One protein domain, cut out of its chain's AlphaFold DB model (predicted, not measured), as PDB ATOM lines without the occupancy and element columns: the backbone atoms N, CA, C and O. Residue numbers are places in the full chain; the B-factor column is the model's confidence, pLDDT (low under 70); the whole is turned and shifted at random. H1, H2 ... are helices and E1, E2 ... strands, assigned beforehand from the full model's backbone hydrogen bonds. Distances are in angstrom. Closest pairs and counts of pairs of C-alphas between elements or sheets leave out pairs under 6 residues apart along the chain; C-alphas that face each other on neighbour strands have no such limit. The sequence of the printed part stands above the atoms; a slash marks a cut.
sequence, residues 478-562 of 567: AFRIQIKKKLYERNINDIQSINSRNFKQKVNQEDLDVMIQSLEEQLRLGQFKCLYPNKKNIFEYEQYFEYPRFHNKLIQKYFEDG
ATOM      1  N   ALA A 478      -1.501 110.345   1.893       48.59
ATOM      2  CA  ALA A 478      -1.924 109.658   0.669       48.59
ATOM      3  C   ALA A 478      -1.953 110.610  -0.544       48.59
ATOM      4  O   ALA A 478      -1.547 110.239  -1.643       48.59
ATOM      5  N   PHE A 479      -2.325 111.878  -0.325       50.16
ATOM      6  CA  PHE A 479      -2.402 112.902  -1.375       50.16
ATOM      7  C   PHE A 479      -1.038 113.245  -2.005       50.16
ATOM      8  O   PHE A 479      -0.925 113.397  -3.220       50.16
ATOM      9  N   ARG A 480       0.037 113.306  -1.202       47.47
ATOM     10  CA  ARG A 480       1.389 113.661  -1.684       47.47
ATOM     11  C   ARG A 480       1.978 112.659  -2.685       47.47
ATOM     12  O   ARG A 480       2.824 113.043  -3.488       47.47
ATOM     13  N   ILE A 481       1.537 111.400  -2.660       50.06
ATOM     14  CA  ILE A 481       2.013 110.344  -3.569       50.06
ATOM     15  C   ILE A 481       1.390 110.496  -4.972       50.06
ATOM     16  O   ILE A 481       1.993 110.090  -5.964       50.06
ATOM     17  N   GLN A 482       0.220 111.135  -5.084       50.66
ATOM     18  CA  GLN A 482      -0.587 111.159  -6.310       50.66
ATOM     19  C   GLN A 482      -0.212 112.288  -7.294       50.66
ATOM     20  O   GLN A 482      -0.480 112.155  -8.484       50.66
ATOM     21  N   ILE A 483       0.461 113.350  -6.829       52.44
ATOM     22  CA  ILE A 483       0.766 114.583  -7.597       52.44
ATOM     23  C   ILE A 483       1.797 114.367  -8.733       52.44
ATOM     24  O   ILE A 483       1.926 115.194  -9.631       52.44
ATOM     25  N   LYS A 484       2.529 113.245  -8.765       44.09
ATOM     26  CA  LYS A 484       3.579 112.983  -9.773       44.09
ATOM     27  C   LYS A 484       3.075 112.280 -11.047       44.09
ATOM     28  O   LYS A 484       3.671 111.285 -11.459       44.09
ATOM     29  N   LYS A 485       2.000 112.748 -11.690       51.47
ATOM     30  CA  LYS A 485       1.512 112.128 -12.940       51.47
ATOM     31  C   LYS A 485       1.508 113.099 -14.119       51.47
ATOM     32  O   LYS A 485       1.020 114.217 -14.025       51.47
ATOM     33  N   LYS A 486       2.104 112.649 -15.230       47.81
ATOM     34  CA  LYS A 486       2.063 113.324 -16.534       47.81
ATOM     35  C   LYS A 486       0.634 113.273 -17.071       47.81
ATOM     36  O   LYS A 486       0.046 112.196 -17.116       47.81
ATOM     37  N   LEU A 487       0.134 114.415 -17.536       49.09
ATOM     38  CA  LEU A 487      -1.072 114.492 -18.356       49.09
ATOM     39  C   LEU A 487      -0.842 113.686 -19.642       49.09
ATOM     40  O   LEU A 487       0.089 113.973 -20.393       49.09
ATOM     41  N   TYR A 488      -1.658 112.658 -19.862       55.25
ATOM     42  CA  TYR A 488      -1.695 111.906 -21.114       55.25
ATOM     43  C   TYR A 488      -2.784 112.499 -22.010       55.25
ATOM     44  O   TYR A 488      -3.890 112.786 -21.540       55.25
ATOM     45  N   GLU A 489      -2.494 112.680 -23.297       59.44
ATOM     46  CA  GLU A 489      -3.524 113.035 -24.271       59.44
ATOM     47  C   GLU A 489      -4.431 111.820 -24.505       59.44
ATOM     48  O   GLU A 489      -3.962 110.725 -24.811       59.44
ATOM     49  N   ARG A 490      -5.741 111.998 -24.301       73.50
ATOM     50  CA  ARG A 490      -6.748 110.943 -24.472       73.50
ATOM     51  C   ARG A 490      -7.255 110.955 -25.912       73.50
ATOM     52  O   ARG A 490      -7.829 111.959 -26.334       73.50
ATOM     53  N   ASN A 491      -7.135 109.842 -26.634       79.19
ATOM     54  CA  ASN A 491      -7.761 109.676 -27.944       79.19
ATOM     55  C   ASN A 491      -8.911 108.663 -27.865       79.19
ATOM     56  O   ASN A 491      -8.750 107.531 -27.417       79.19
ATOM     57  N   ILE A 492     -10.103 109.067 -28.310       81.75
ATOM     58  CA  ILE A 492     -11.301 108.212 -28.297       81.75
ATOM     59  C   ILE A 492     -11.120 106.976 -29.189       81.75
ATOM     60  O   ILE A 492     -11.671 105.917 -28.880       81.75
ATOM     61  N   ASN A 493     -10.328 107.079 -30.259       83.75
ATOM     62  CA  ASN A 493     -10.073 105.962 -31.168       83.75
ATOM     63  C   ASN A 493      -9.312 104.817 -30.482       83.75
ATOM     64  O   ASN A 493      -9.508 103.654 -30.841       83.75
ATOM     65  N   ASP A 494      -8.530 105.110 -29.439       83.81
ATOM     66  CA  ASP A 494      -7.766 104.097 -28.709       83.81
ATOM     67  C   ASP A 494      -8.682 103.087 -28.005       83.81
ATOM     68  O   ASP A 494      -8.312 101.919 -27.853       83.81
ATOM     69  N   ILE A 495      -9.909 103.496 -27.652       84.44
ATOM     70  CA  ILE A 495     -10.886 102.676 -26.922       84.44
ATOM     71  C   ILE A 495     -11.276 101.423 -27.708       84.44
ATOM     72  O   ILE A 495     -11.453 100.359 -27.117       84.44
ATOM     73  N   GLN A 496     -11.364 101.507 -29.040       83.62
ATOM     74  CA  GLN A 496     -11.727 100.355 -29.876       83.62
ATOM     75  C   GLN A 496     -10.731  99.201 -29.729       83.62
ATOM     76  O   GLN A 496     -11.094  98.031 -29.834       83.62
ATOM     77  N   SER A 497      -9.473  99.536 -29.452       83.50
ATOM     78  CA  SER A 497      -8.385  98.575 -29.319       83.50
ATOM     79  C   SER A 497      -8.278  97.950 -27.919       83.50
ATOM     80  O   SER A 497      -7.414  97.089 -27.709       83.50
ATOM     81  N   ILE A 498      -9.109  98.392 -26.964       84.19
ATOM     82  CA  ILE A 498      -9.150  97.912 -25.578       84.19
ATOM     83  C   ILE A 498     -10.024  96.658 -25.493       84.19
ATOM     84  O   ILE A 498     -11.122  96.602 -26.042       84.19
ATOM     85  N   ASN A 499      -9.537  95.646 -24.782       82.19
ATOM     86  CA  ASN A 499     -10.249  94.412 -24.469       82.19
ATOM     87  C   ASN A 499      -9.788  93.852 -23.115       82.19
ATOM     88  O   ASN A 499      -8.823  94.330 -22.517       82.19
ATOM     89  N   SER A 500     -10.434  92.782 -22.648       77.38
ATOM     90  CA  SER A 500     -10.141  92.158 -21.348       77.38
ATOM     91  C   SER A 500      -8.681  91.728 -21.144       77.38
ATOM     92  O   SER A 500      -8.235  91.650 -20.000       77.38
ATOM     93  N   ARG A 501      -7.920  91.466 -22.218       79.19
ATOM     94  CA  ARG A 501      -6.519  91.014 -22.142       79.19
ATOM     95  C   ARG A 501      -5.526  92.170 -22.041       79.19
ATOM     96  O   ARG A 501      -4.498  92.016 -21.392       79.19
ATOM     97  N   ASN A 502      -5.817  93.309 -22.673       81.00
ATOM     98  CA  ASN A 502      -4.905  94.459 -22.737       81.00
ATOM     99  C   ASN A 502      -5.380  95.687 -21.938       81.00
ATOM    100  O   ASN A 502      -4.656  96.678 -21.870       81.00
ATOM    101  N   PHE A 503      -6.553  95.618 -21.296       79.94
ATOM    102  CA  PHE A 503      -7.146  96.706 -20.512       79.94
ATOM    103  C   PHE A 503      -6.156  97.341 -19.528       79.94
ATOM    104  O   PHE A 503      -5.931  98.545 -19.585       79.94
ATOM    105  N   LYS A 504      -5.475  96.532 -18.706       75.25
ATOM    106  CA  LYS A 504      -4.501  97.020 -17.708       75.25
ATOM    107  C   LYS A 504      -3.268  97.703 -18.308       75.25
ATOM    108  O   LYS A 504      -2.574  98.420 -17.601       75.25
ATOM    109  N   GLN A 505      -2.965  97.441 -19.579       79.06
ATOM    110  CA  GLN A 505      -1.833  98.049 -20.282       79.06
ATOM    111  C   GLN A 505      -2.233  99.358 -20.970       79.06
ATOM    112  O   GLN A 505      -1.408 100.257 -21.088       79.06
ATOM    113  N   LYS A 506      -3.484  99.454 -21.442       80.50
ATOM    114  CA  LYS A 506      -3.976 100.584 -22.245       80.50
ATOM    115  C   LYS A 506      -4.759 101.627 -21.457       80.50
ATOM    116  O   LYS A 506      -4.861 102.760 -21.909       80.50
ATOM    117  N   VAL A 507      -5.315 101.259 -20.308       80.44
ATOM    118  CA  VAL A 507      -6.065 102.172 -19.443       80.44
ATOM    119  C   VAL A 507      -5.161 102.615 -18.309       80.44
ATOM    120  O   VAL A 507      -4.657 101.798 -17.539       80.44
ATOM    121  N   ASN A 508      -4.920 103.921 -18.232       81.25
ATOM    122  CA  ASN A 508      -4.127 104.491 -17.154       81.25
ATOM    123  C   ASN A 508      -4.918 104.473 -15.831       81.25
ATOM    124  O   ASN A 508      -6.130 104.265 -15.794       81.25
ATOM    125  N   GLN A 509      -4.219 104.728 -14.726       78.31
ATOM    126  CA  GLN A 509      -4.834 104.688 -13.401       78.31
ATOM    127  C   GLN A 509      -5.937 105.743 -13.202       78.31
ATOM    128  O   GLN A 509      -6.862 105.488 -12.449       78.31
ATOM    129  N   GLU A 510      -5.858 106.922 -13.829       79.19
ATOM    130  CA  GLU A 510      -6.905 107.945 -13.663       79.19
ATOM    131  C   GLU A 510      -8.212 107.508 -14.314       79.19
ATOM    132  O   GLU A 510      -9.271 107.599 -13.700       79.19
ATOM    133  N   ASP A 511      -8.131 106.992 -15.536       83.44
ATOM    134  CA  ASP A 511      -9.293 106.500 -16.263       83.44
ATOM    135  C   ASP A 511      -9.883 105.265 -15.548       83.44
ATOM    136  O   ASP A 511     -11.104 105.118 -15.461       83.44
ATOM    137  N   LEU A 512      -9.025 104.423 -14.952       81.25
ATOM    138  CA  LEU A 512      -9.435 103.315 -14.088       81.25
ATOM    139  C   LEU A 512     -10.157 103.805 -12.821       81.25
ATOM    140  O   LEU A 512     -11.231 103.293 -12.517       81.25
ATOM    141  N   ASP A 513      -9.622 104.812 -12.120       80.19
ATOM    142  CA  ASP A 513     -10.258 105.416 -10.937       80.19
ATOM    143  C   ASP A 513     -11.668 105.931 -11.295       80.19
ATOM    144  O   ASP A 513     -12.634 105.700 -10.565       80.19
ATOM    145  N   VAL A 514     -11.813 106.591 -12.450       83.38
ATOM    146  CA  VAL A 514     -13.099 107.112 -12.941       83.38
ATOM    147  C   VAL A 514     -14.088 105.985 -13.248       83.38
ATOM    148  O   VAL A 514     -15.276 106.083 -12.910       83.38
ATOM    149  N   MET A 515     -13.623 104.900 -13.869       84.06
ATOM    150  CA  MET A 515     -14.444 103.713 -14.106       84.06
ATOM    151  C   MET A 515     -14.893 103.062 -12.797       84.06
ATOM    152  O   MET A 515     -16.086 102.806 -12.633       84.06
ATOM    153  N   ILE A 516     -13.964 102.828 -11.865       82.31
ATOM    154  CA  ILE A 516     -14.243 102.247 -10.545       82.31
ATOM    155  C   ILE A 516     -15.289 103.092  -9.823       82.31
ATOM    156  O   ILE A 516     -16.337 102.569  -9.446       82.31
ATOM    157  N   GLN A 517     -15.080 104.408  -9.740       83.25
ATOM    158  CA  GLN A 517     -16.023 105.319  -9.096       83.25
ATOM    159  C   GLN A 517     -17.417 105.245  -9.742       83.25
ATOM    160  O   GLN A 517     -18.435 105.222  -9.051       83.25
ATOM    161  N   SER A 518     -17.485 105.162 -11.072       86.19
ATOM    162  CA  SER A 518     -18.751 105.041 -11.806       86.19
ATOM    163  C   SER A 518     -19.499 103.739 -11.506       86.19
ATOM    164  O   SER A 518     -20.730 103.739 -11.431       86.19
ATOM    165  N   LEU A 519     -18.776 102.632 -11.322       83.94
ATOM    166  CA  LEU A 519     -19.351 101.329 -10.984       83.94
ATOM    167  C   LEU A 519     -19.742 101.245  -9.502       83.94
ATOM    168  O   LEU A 519     -20.818 100.738  -9.180       83.94
ATOM    169  N   GLU A 520     -18.927 101.790  -8.602       83.94
ATOM    170  CA  GLU A 520     -19.198 101.811  -7.163       83.94
ATOM    171  C   GLU A 520     -20.434 102.626  -6.789       83.94
ATOM    172  O   GLU A 520     -21.178 102.236  -5.888       83.94
ATOM    173  N   GLU A 521     -20.706 103.735  -7.485       88.00
ATOM    174  CA  GLU A 521     -21.927 104.517  -7.253       88.00
ATOM    175  C   GLU A 521     -23.196 103.669  -7.440       88.00
ATOM    176  O   GLU A 521     -24.206 103.902  -6.771       88.00
ATOM    177  N   GLN A 522     -23.149 102.616  -8.269       83.25
ATOM    178  CA  GLN A 522     -24.271 101.684  -8.422       83.25
ATOM    179  C   GLN A 522     -24.518 100.810  -7.181       83.25
ATOM    180  O   GLN A 522     -25.623 100.290  -7.013       83.25
ATOM    181  N   LEU A 523     -23.531 100.667  -6.293       83.00
ATOM    182  CA  LEU A 523     -23.663  99.938  -5.028       83.00
ATOM    183  C   LEU A 523     -24.287 100.804  -3.922       83.00
ATOM    184  O   LEU A 523     -24.865 100.268  -2.980       83.00
ATOM    185  N   ARG A 524     -24.220 102.137  -4.053       87.75
ATOM    186  CA  ARG A 524     -24.649 103.121  -3.038       87.75
ATOM    187  C   ARG A 524     -25.914 103.894  -3.436       87.75
ATOM    188  O   ARG A 524     -26.131 105.015  -2.994       87.75
ATOM    189  N   LEU A 525     -26.768 103.301  -4.273       86.19
ATOM    190  CA  LEU A 525     -27.908 104.003  -4.882       86.19
ATOM    191  C   LEU A 525     -29.000 104.448  -3.897       86.19
ATOM    192  O   LEU A 525     -29.735 105.380  -4.207       86.19
ATOM    193  N   GLY A 526     -29.192 103.764  -2.765       91.81
ATOM    194  CA  GLY A 526     -30.360 104.007  -1.907       91.81
ATOM    195  C   GLY A 526     -31.678 103.930  -2.699       91.81
ATOM    196  O   GLY A 526     -31.966 102.941  -3.389       91.81
ATOM    197  N   GLN A 527     -32.492 104.988  -2.637       94.75
ATOM    198  CA  GLN A 527     -33.712 105.141  -3.436       94.75
ATOM    199  C   GLN A 527     -33.495 105.805  -4.802       94.75
ATOM    200  O   GLN A 527     -34.464 105.988  -5.542       94.75
ATOM    201  N   PHE A 528     -32.264 106.110  -5.201       97.38
ATOM    202  CA  PHE A 528     -31.978 106.501  -6.574       97.38
ATOM    203  C   PHE A 528     -32.053 105.315  -7.538       97.38
ATOM    204  O   PHE A 528     -31.905 104.140  -7.193       97.38
ATOM    205  N   LYS A 529     -32.288 105.645  -8.804       96.50
ATOM    206  CA  LYS A 529     -32.156 104.748  -9.944       96.50
ATOM    207  C   LYS A 529     -31.167 105.362 -10.926       96.50
ATOM    208  O   LYS A 529     -31.392 106.473 -11.396       96.50
ATOM    209  N   CYS A 530     -30.118 104.621 -11.274       96.88
ATOM    210  CA  CYS A 530     -29.196 105.014 -12.337       96.88
ATOM    211  C   CYS A 530     -29.920 104.994 -13.696       96.88
ATOM    212  O   CYS A 530     -30.413 103.945 -14.134       96.88
ATOM    213  N   LEU A 531     -30.017 106.164 -14.330       97.19
ATOM    214  CA  LEU A 531     -30.539 106.317 -15.690       97.19
ATOM    215  C   LEU A 531     -29.426 106.172 -16.724       97.19
ATOM    216  O   LEU A 531     -29.654 105.563 -17.768       97.19
ATOM    217  N   TYR A 532     -28.238 106.691 -16.407       95.81
ATOM    218  CA  TYR A 532     -27.039 106.613 -17.235       95.81
ATOM    219  C   TYR A 532     -25.783 106.719 -16.345       95.81
ATOM    220  O   TYR A 532     -25.821 107.489 -15.385       95.81
ATOM    221  N   PRO A 533     -24.692 105.979 -16.616       93.12
ATOM    222  CA  PRO A 533     -24.556 104.956 -17.651       93.12
ATOM    223  C   PRO A 533     -25.257 103.652 -17.237       93.12
ATOM    224  O   PRO A 533     -25.101 103.161 -16.119       93.12
ATOM    225  N   ASN A 534     -26.042 103.064 -18.142       90.50
ATOM    226  CA  ASN A 534     -26.778 101.829 -17.875       90.50
ATOM    227  C   ASN A 534     -26.664 100.867 -19.062       90.50
ATOM    228  O   ASN A 534     -27.015 101.204 -20.189       90.50
ATOM    229  N   LYS A 535     -26.210  99.634 -18.796       87.88
ATOM    230  CA  LYS A 535     -25.977  98.593 -19.814       87.88
ATOM    231  C   LYS A 535     -27.164  98.368 -20.757       87.88
ATOM    232  O   LYS A 535     -26.966  97.981 -21.900       87.88
ATOM    233  N   LYS A 536     -28.396  98.600 -20.291       88.25
ATOM    234  CA  LYS A 536     -29.612  98.373 -21.086       88.25
ATOM    235  C   LYS A 536     -29.857  99.423 -22.165       88.25
ATOM    236  O   LYS A 536     -30.591  99.122 -23.095       88.25
ATOM    237  N   ASN A 537     -29.336 100.638 -22.004       88.31
ATOM    238  CA  ASN A 537     -29.698 101.769 -22.860       88.31
ATOM    239  C   ASN A 537     -28.510 102.659 -23.268       88.31
ATOM    240  O   ASN A 537     -28.703 103.582 -24.047       88.31
ATOM    241  N   ILE A 538     -27.288 102.398 -22.790       89.56
ATOM    242  CA  ILE A 538     -26.118 103.248 -23.065       89.56
ATOM    243  C   ILE A 538     -25.903 103.507 -24.567       89.56
ATOM    244  O   ILE A 538     -25.625 104.639 -24.948       89.56
ATOM    245  N   PHE A 539     -26.134 102.491 -25.406       90.12
ATOM    246  CA  PHE A 539     -26.036 102.563 -26.868       90.12
ATOM    247  C   PHE A 539     -27.160 103.380 -27.511       90.12
ATOM    248  O   PHE A 539     -26.939 104.090 -28.483       90.12
ATOM    249  N   GLU A 540     -28.372 103.294 -26.960       92.12
ATOM    250  CA  GLU A 540     -29.554 103.991 -27.476       92.12
ATOM    251  C   GLU A 540     -29.391 105.510 -27.361       92.12
ATOM    252  O   GLU A 540     -29.742 106.248 -28.283       92.12
ATOM    253  N   TYR A 541     -28.827 105.974 -26.241       94.62
ATOM    254  CA  TYR A 541     -28.696 107.400 -25.943       94.62
ATOM    255  C   TYR A 541     -27.423 108.049 -26.489       94.62
ATOM    256  O   TYR A 541     -27.344 109.277 -26.535       94.62
ATOM    257  N   GLU A 542     -26.443 107.255 -26.917       92.06
ATOM    258  CA  GLU A 542     -25.168 107.745 -27.445       92.06
ATOM    259  C   GLU A 542     -25.350 108.749 -28.595       92.06
ATOM    260  O   GLU A 542     -24.719 109.805 -28.615       92.06
ATOM    261  N   GLN A 543     -26.266 108.462 -29.519       93.00
ATOM    262  CA  GLN A 543     -26.525 109.296 -30.696       93.00
ATOM    263  C   GLN A 543     -26.971 110.734 -30.375       93.00
ATOM    264  O   GLN A 543     -26.857 111.617 -31.229       93.00
ATOM    265  N   TYR A 544     -27.487 110.980 -29.164       95.00
ATOM    266  CA  TYR A 544     -27.994 112.292 -28.757       95.00
ATOM    267  C   TYR A 544     -26.910 113.215 -28.195       95.00
ATOM    268  O   TYR A 544     -27.156 114.415 -28.061       95.00
ATOM    269  N   PHE A 545     -25.724 112.693 -27.872       93.19
ATOM    270  CA  PHE A 545     -24.611 113.527 -27.431       93.19
ATOM    271  C   PHE A 545     -24.112 114.410 -28.580       93.19
ATOM    272  O   PHE A 545     -24.027 113.986 -29.734       93.19
ATOM    273  N   GLU A 546     -23.767 115.660 -28.261       90.12
ATOM    274  CA  GLU A 546     -23.216 116.585 -29.258       90.12
ATOM    275  C   GLU A 546     -21.824 116.142 -29.727       90.12
ATOM    276  O   GLU A 546     -21.529 116.197 -30.917       90.12
ATOM    277  N   TYR A 547     -21.010 115.641 -28.794       86.69
ATOM    278  CA  TYR A 547     -19.687 115.086 -29.059       86.69
ATOM    279  C   TYR A 547     -19.484 113.824 -28.215       86.69
ATOM    280  O   TYR A 547     -19.970 113.775 -27.077       86.69
ATOM    281  N   PRO A 548     -18.746 112.819 -28.716       86.75
ATOM    282  CA  PRO A 548     -18.420 111.639 -27.929       86.75
ATOM    283  C   PRO A 548     -17.538 112.016 -26.728       86.75
ATOM    284  O   PRO A 548     -16.709 112.926 -26.799       86.75
ATOM    285  N   ARG A 549     -17.716 111.308 -25.609       85.88
ATOM    286  CA  ARG A 549     -16.888 111.451 -24.401       85.88
ATOM    287  C   ARG A 549     -16.041 110.208 -24.221       85.88
ATOM    288  O   ARG A 549     -16.560 109.096 -24.342       85.88
ATOM    289  N   PHE A 550     -14.767 110.400 -23.889       88.62
ATOM    290  CA  PHE A 550     -13.834 109.300 -23.683       88.62
ATOM    291  C   PHE A 550     -14.338 108.336 -22.601       88.62
ATOM    292  O   PHE A 550     -14.493 107.148 -22.876       88.62
ATOM    293  N   HIS A 551     -14.703 108.829 -21.412       89.94
ATOM    294  CA  HIS A 551     -15.124 107.938 -20.331       89.94
ATOM    295  C   HIS A 551     -16.514 107.324 -20.558       89.94
ATOM    296  O   HIS A 551     -16.741 106.186 -20.144       89.94
ATOM    297  N   ASN A 552     -17.428 108.005 -21.269       91.69
ATOM    298  CA  ASN A 552     -18.695 107.379 -21.687       91.69
ATOM    299  C   ASN A 552     -18.422 106.174 -22.594       91.69
ATOM    300  O   ASN A 552     -18.945 105.087 -22.350       91.69
ATOM    301  N   LYS A 553     -17.561 106.357 -23.605       91.06
ATOM    302  CA  LYS A 553     -17.148 105.302 -24.538       91.06
ATOM    303  C   LYS A 553     -16.398 104.172 -23.837       91.06
ATOM    304  O   LYS A 553     -16.612 103.009 -24.161       91.06
ATOM    305  N   LEU A 554     -15.562 104.492 -22.854       90.25
ATOM    306  CA  LEU A 554     -14.817 103.500 -22.084       90.25
ATOM    307  C   LEU A 554     -15.753 102.615 -21.241       90.25
ATOM    308  O   LEU A 554     -15.630 101.391 -21.257       90.25
ATOM    309  N   ILE A 555     -16.742 103.209 -20.564       90.38
ATOM    310  CA  ILE A 555     -17.770 102.454 -19.825       90.38
ATOM    311  C   ILE A 555     -18.664 101.650 -20.773       90.38
ATOM    312  O   ILE A 555     -19.017 100.509 -20.474       90.38
ATOM    313  N   GLN A 556     -19.021 102.216 -21.924       90.44
ATOM    314  CA  GLN A 556     -19.755 101.501 -22.964       90.44
ATOM    315  C   GLN A 556     -18.992 100.256 -23.411       90.44
ATOM    316  O   GLN A 556     -19.556  99.164 -23.378       90.44
ATOM    317  N   LYS A 557     -17.698 100.395 -23.713       88.88
ATOM    318  CA  LYS A 557     -16.831  99.281 -24.097       88.88
ATOM    319  C   LYS A 557     -16.755  98.204 -23.008       88.88
ATOM    320  O   LYS A 557     -16.874  97.017 -23.301       88.88
ATOM    321  N   TYR A 558     -16.667  98.604 -21.739       87.25
ATOM    322  CA  TYR A 558     -16.743  97.672 -20.611       87.25
ATOM    323  C   TYR A 558     -18.070  96.890 -20.563       87.25
ATOM    324  O   TYR A 558     -18.089  95.693 -20.259       87.25
ATOM    325  N   PHE A 559     -19.197  97.540 -20.866       87.19
ATOM    326  CA  PHE A 559     -20.499  96.872 -20.932       87.19
ATOM    327  C   PHE A 559     -20.653  95.957 -22.158       87.19
ATOM    328  O   PHE A 559     -21.282  94.901 -22.009       87.19
ATOM    329  N   GLU A 560     -20.087  96.331 -23.314       84.94
ATOM    330  CA  GLU A 560     -20.024  95.506 -24.537       84.94
ATOM    331  C   GLU A 560     -19.285  94.190 -24.280       84.94
ATOM    332  O   GLU A 560     -19.813  93.117 -24.562       84.94
ATOM    333  N   ASP A 561     -18.114  94.258 -23.641       81.06
ATOM    334  CA  ASP A 561     -17.252  93.105 -23.347       81.06
ATOM    335  C   ASP A 561     -17.799  92.207 -22.210       81.06
ATOM    336  O   ASP A 561     -17.086  91.383 -21.628       81.06
ATOM    337  N   GLY A 562     -19.079  92.356 -21.862       68.44
ATOM    338  CA  GLY A 562     -19.768  91.532 -20.873       68.44
ATOM    339  C   GLY A 562     -19.479  91.905 -19.422       68.44
ATOM    340  O   GLY A 562     -19.889  91.157 -18.540       68.44
TER     341      GLY A 562
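This is residues 478 to 562 of the 567 residues of an uncharacterized protein of Paramecium tetraurelia (UniProt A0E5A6). The longest helix, H4, crosses H6, a shorter helix in the middle, at a steep angle, while H2 packs side by side with H6 on another of its sides and H5 comes close on a third. H1 and the residues after it, 478 to 484, stick out as a free arm, and the lone strand E1 makes a limb between the far end of H4 and H5. The printed part has 85 residues, mostly helix, in the order H1 H2 H3 H4 E1 H5 H6. It is only just loose, close to compact, with a radius of gyration of the C-alphas of 14.4 A and spans of 37 by 33 by 28 A.

Find C-alpha 509 at (-4.834, 104.688, -13.401), where H4, residues 509 to 523, begins; it runs 21.1 A to C-alpha 523 at (-23.663, 99.938, -5.028). Then look at E1, residues 528 to 532, 11.8 A long, H5, residues 538 to 542, and H6, residues 550 to 560, 15.1 A long, which ends at (-20.024, 95.506, -24.537). Before H4 come H1, residues 478 to 482, H2, residues 492 to 497, 10.1 A long, and H3, residues 503 to 506.

H4 touches H6 with residues 511 to 515 alone, at a steep tilt of 60 degrees; the closest C-alphas, Met 515 and Ile 555, are 6.7 A apart. H2 touches H6 at a shallow tilt of 26 degrees, the same way, with C-alphas 492 and 550 closest at 5.4 A. H5 and H6 are close but not clearly touching, C-alphas 538 and 556 being closest at 6.6 A. H2 and H3 are near each other. E1 pairs with no named strand. In H5 and H6 every O i to N i+4 pair is within hydrogen-bond range, in H4 9 of 11, in H1 0 of 1 and in H2 0 of 2, with 2 of 2 and 3 of 3 O i to N i+3 pairs; H3 is too short for an O i to N i+4 pair.

The C-alphas of Arg 480 and Glu 540, the two farthest apart, are 41.4 A apart. The printed part has no cut, and no link is long. Residues 523 to 529 stand free too. Look for pLDDT under 70 at residues 478 to 489 and 562; the mean of the printed part is 81.1.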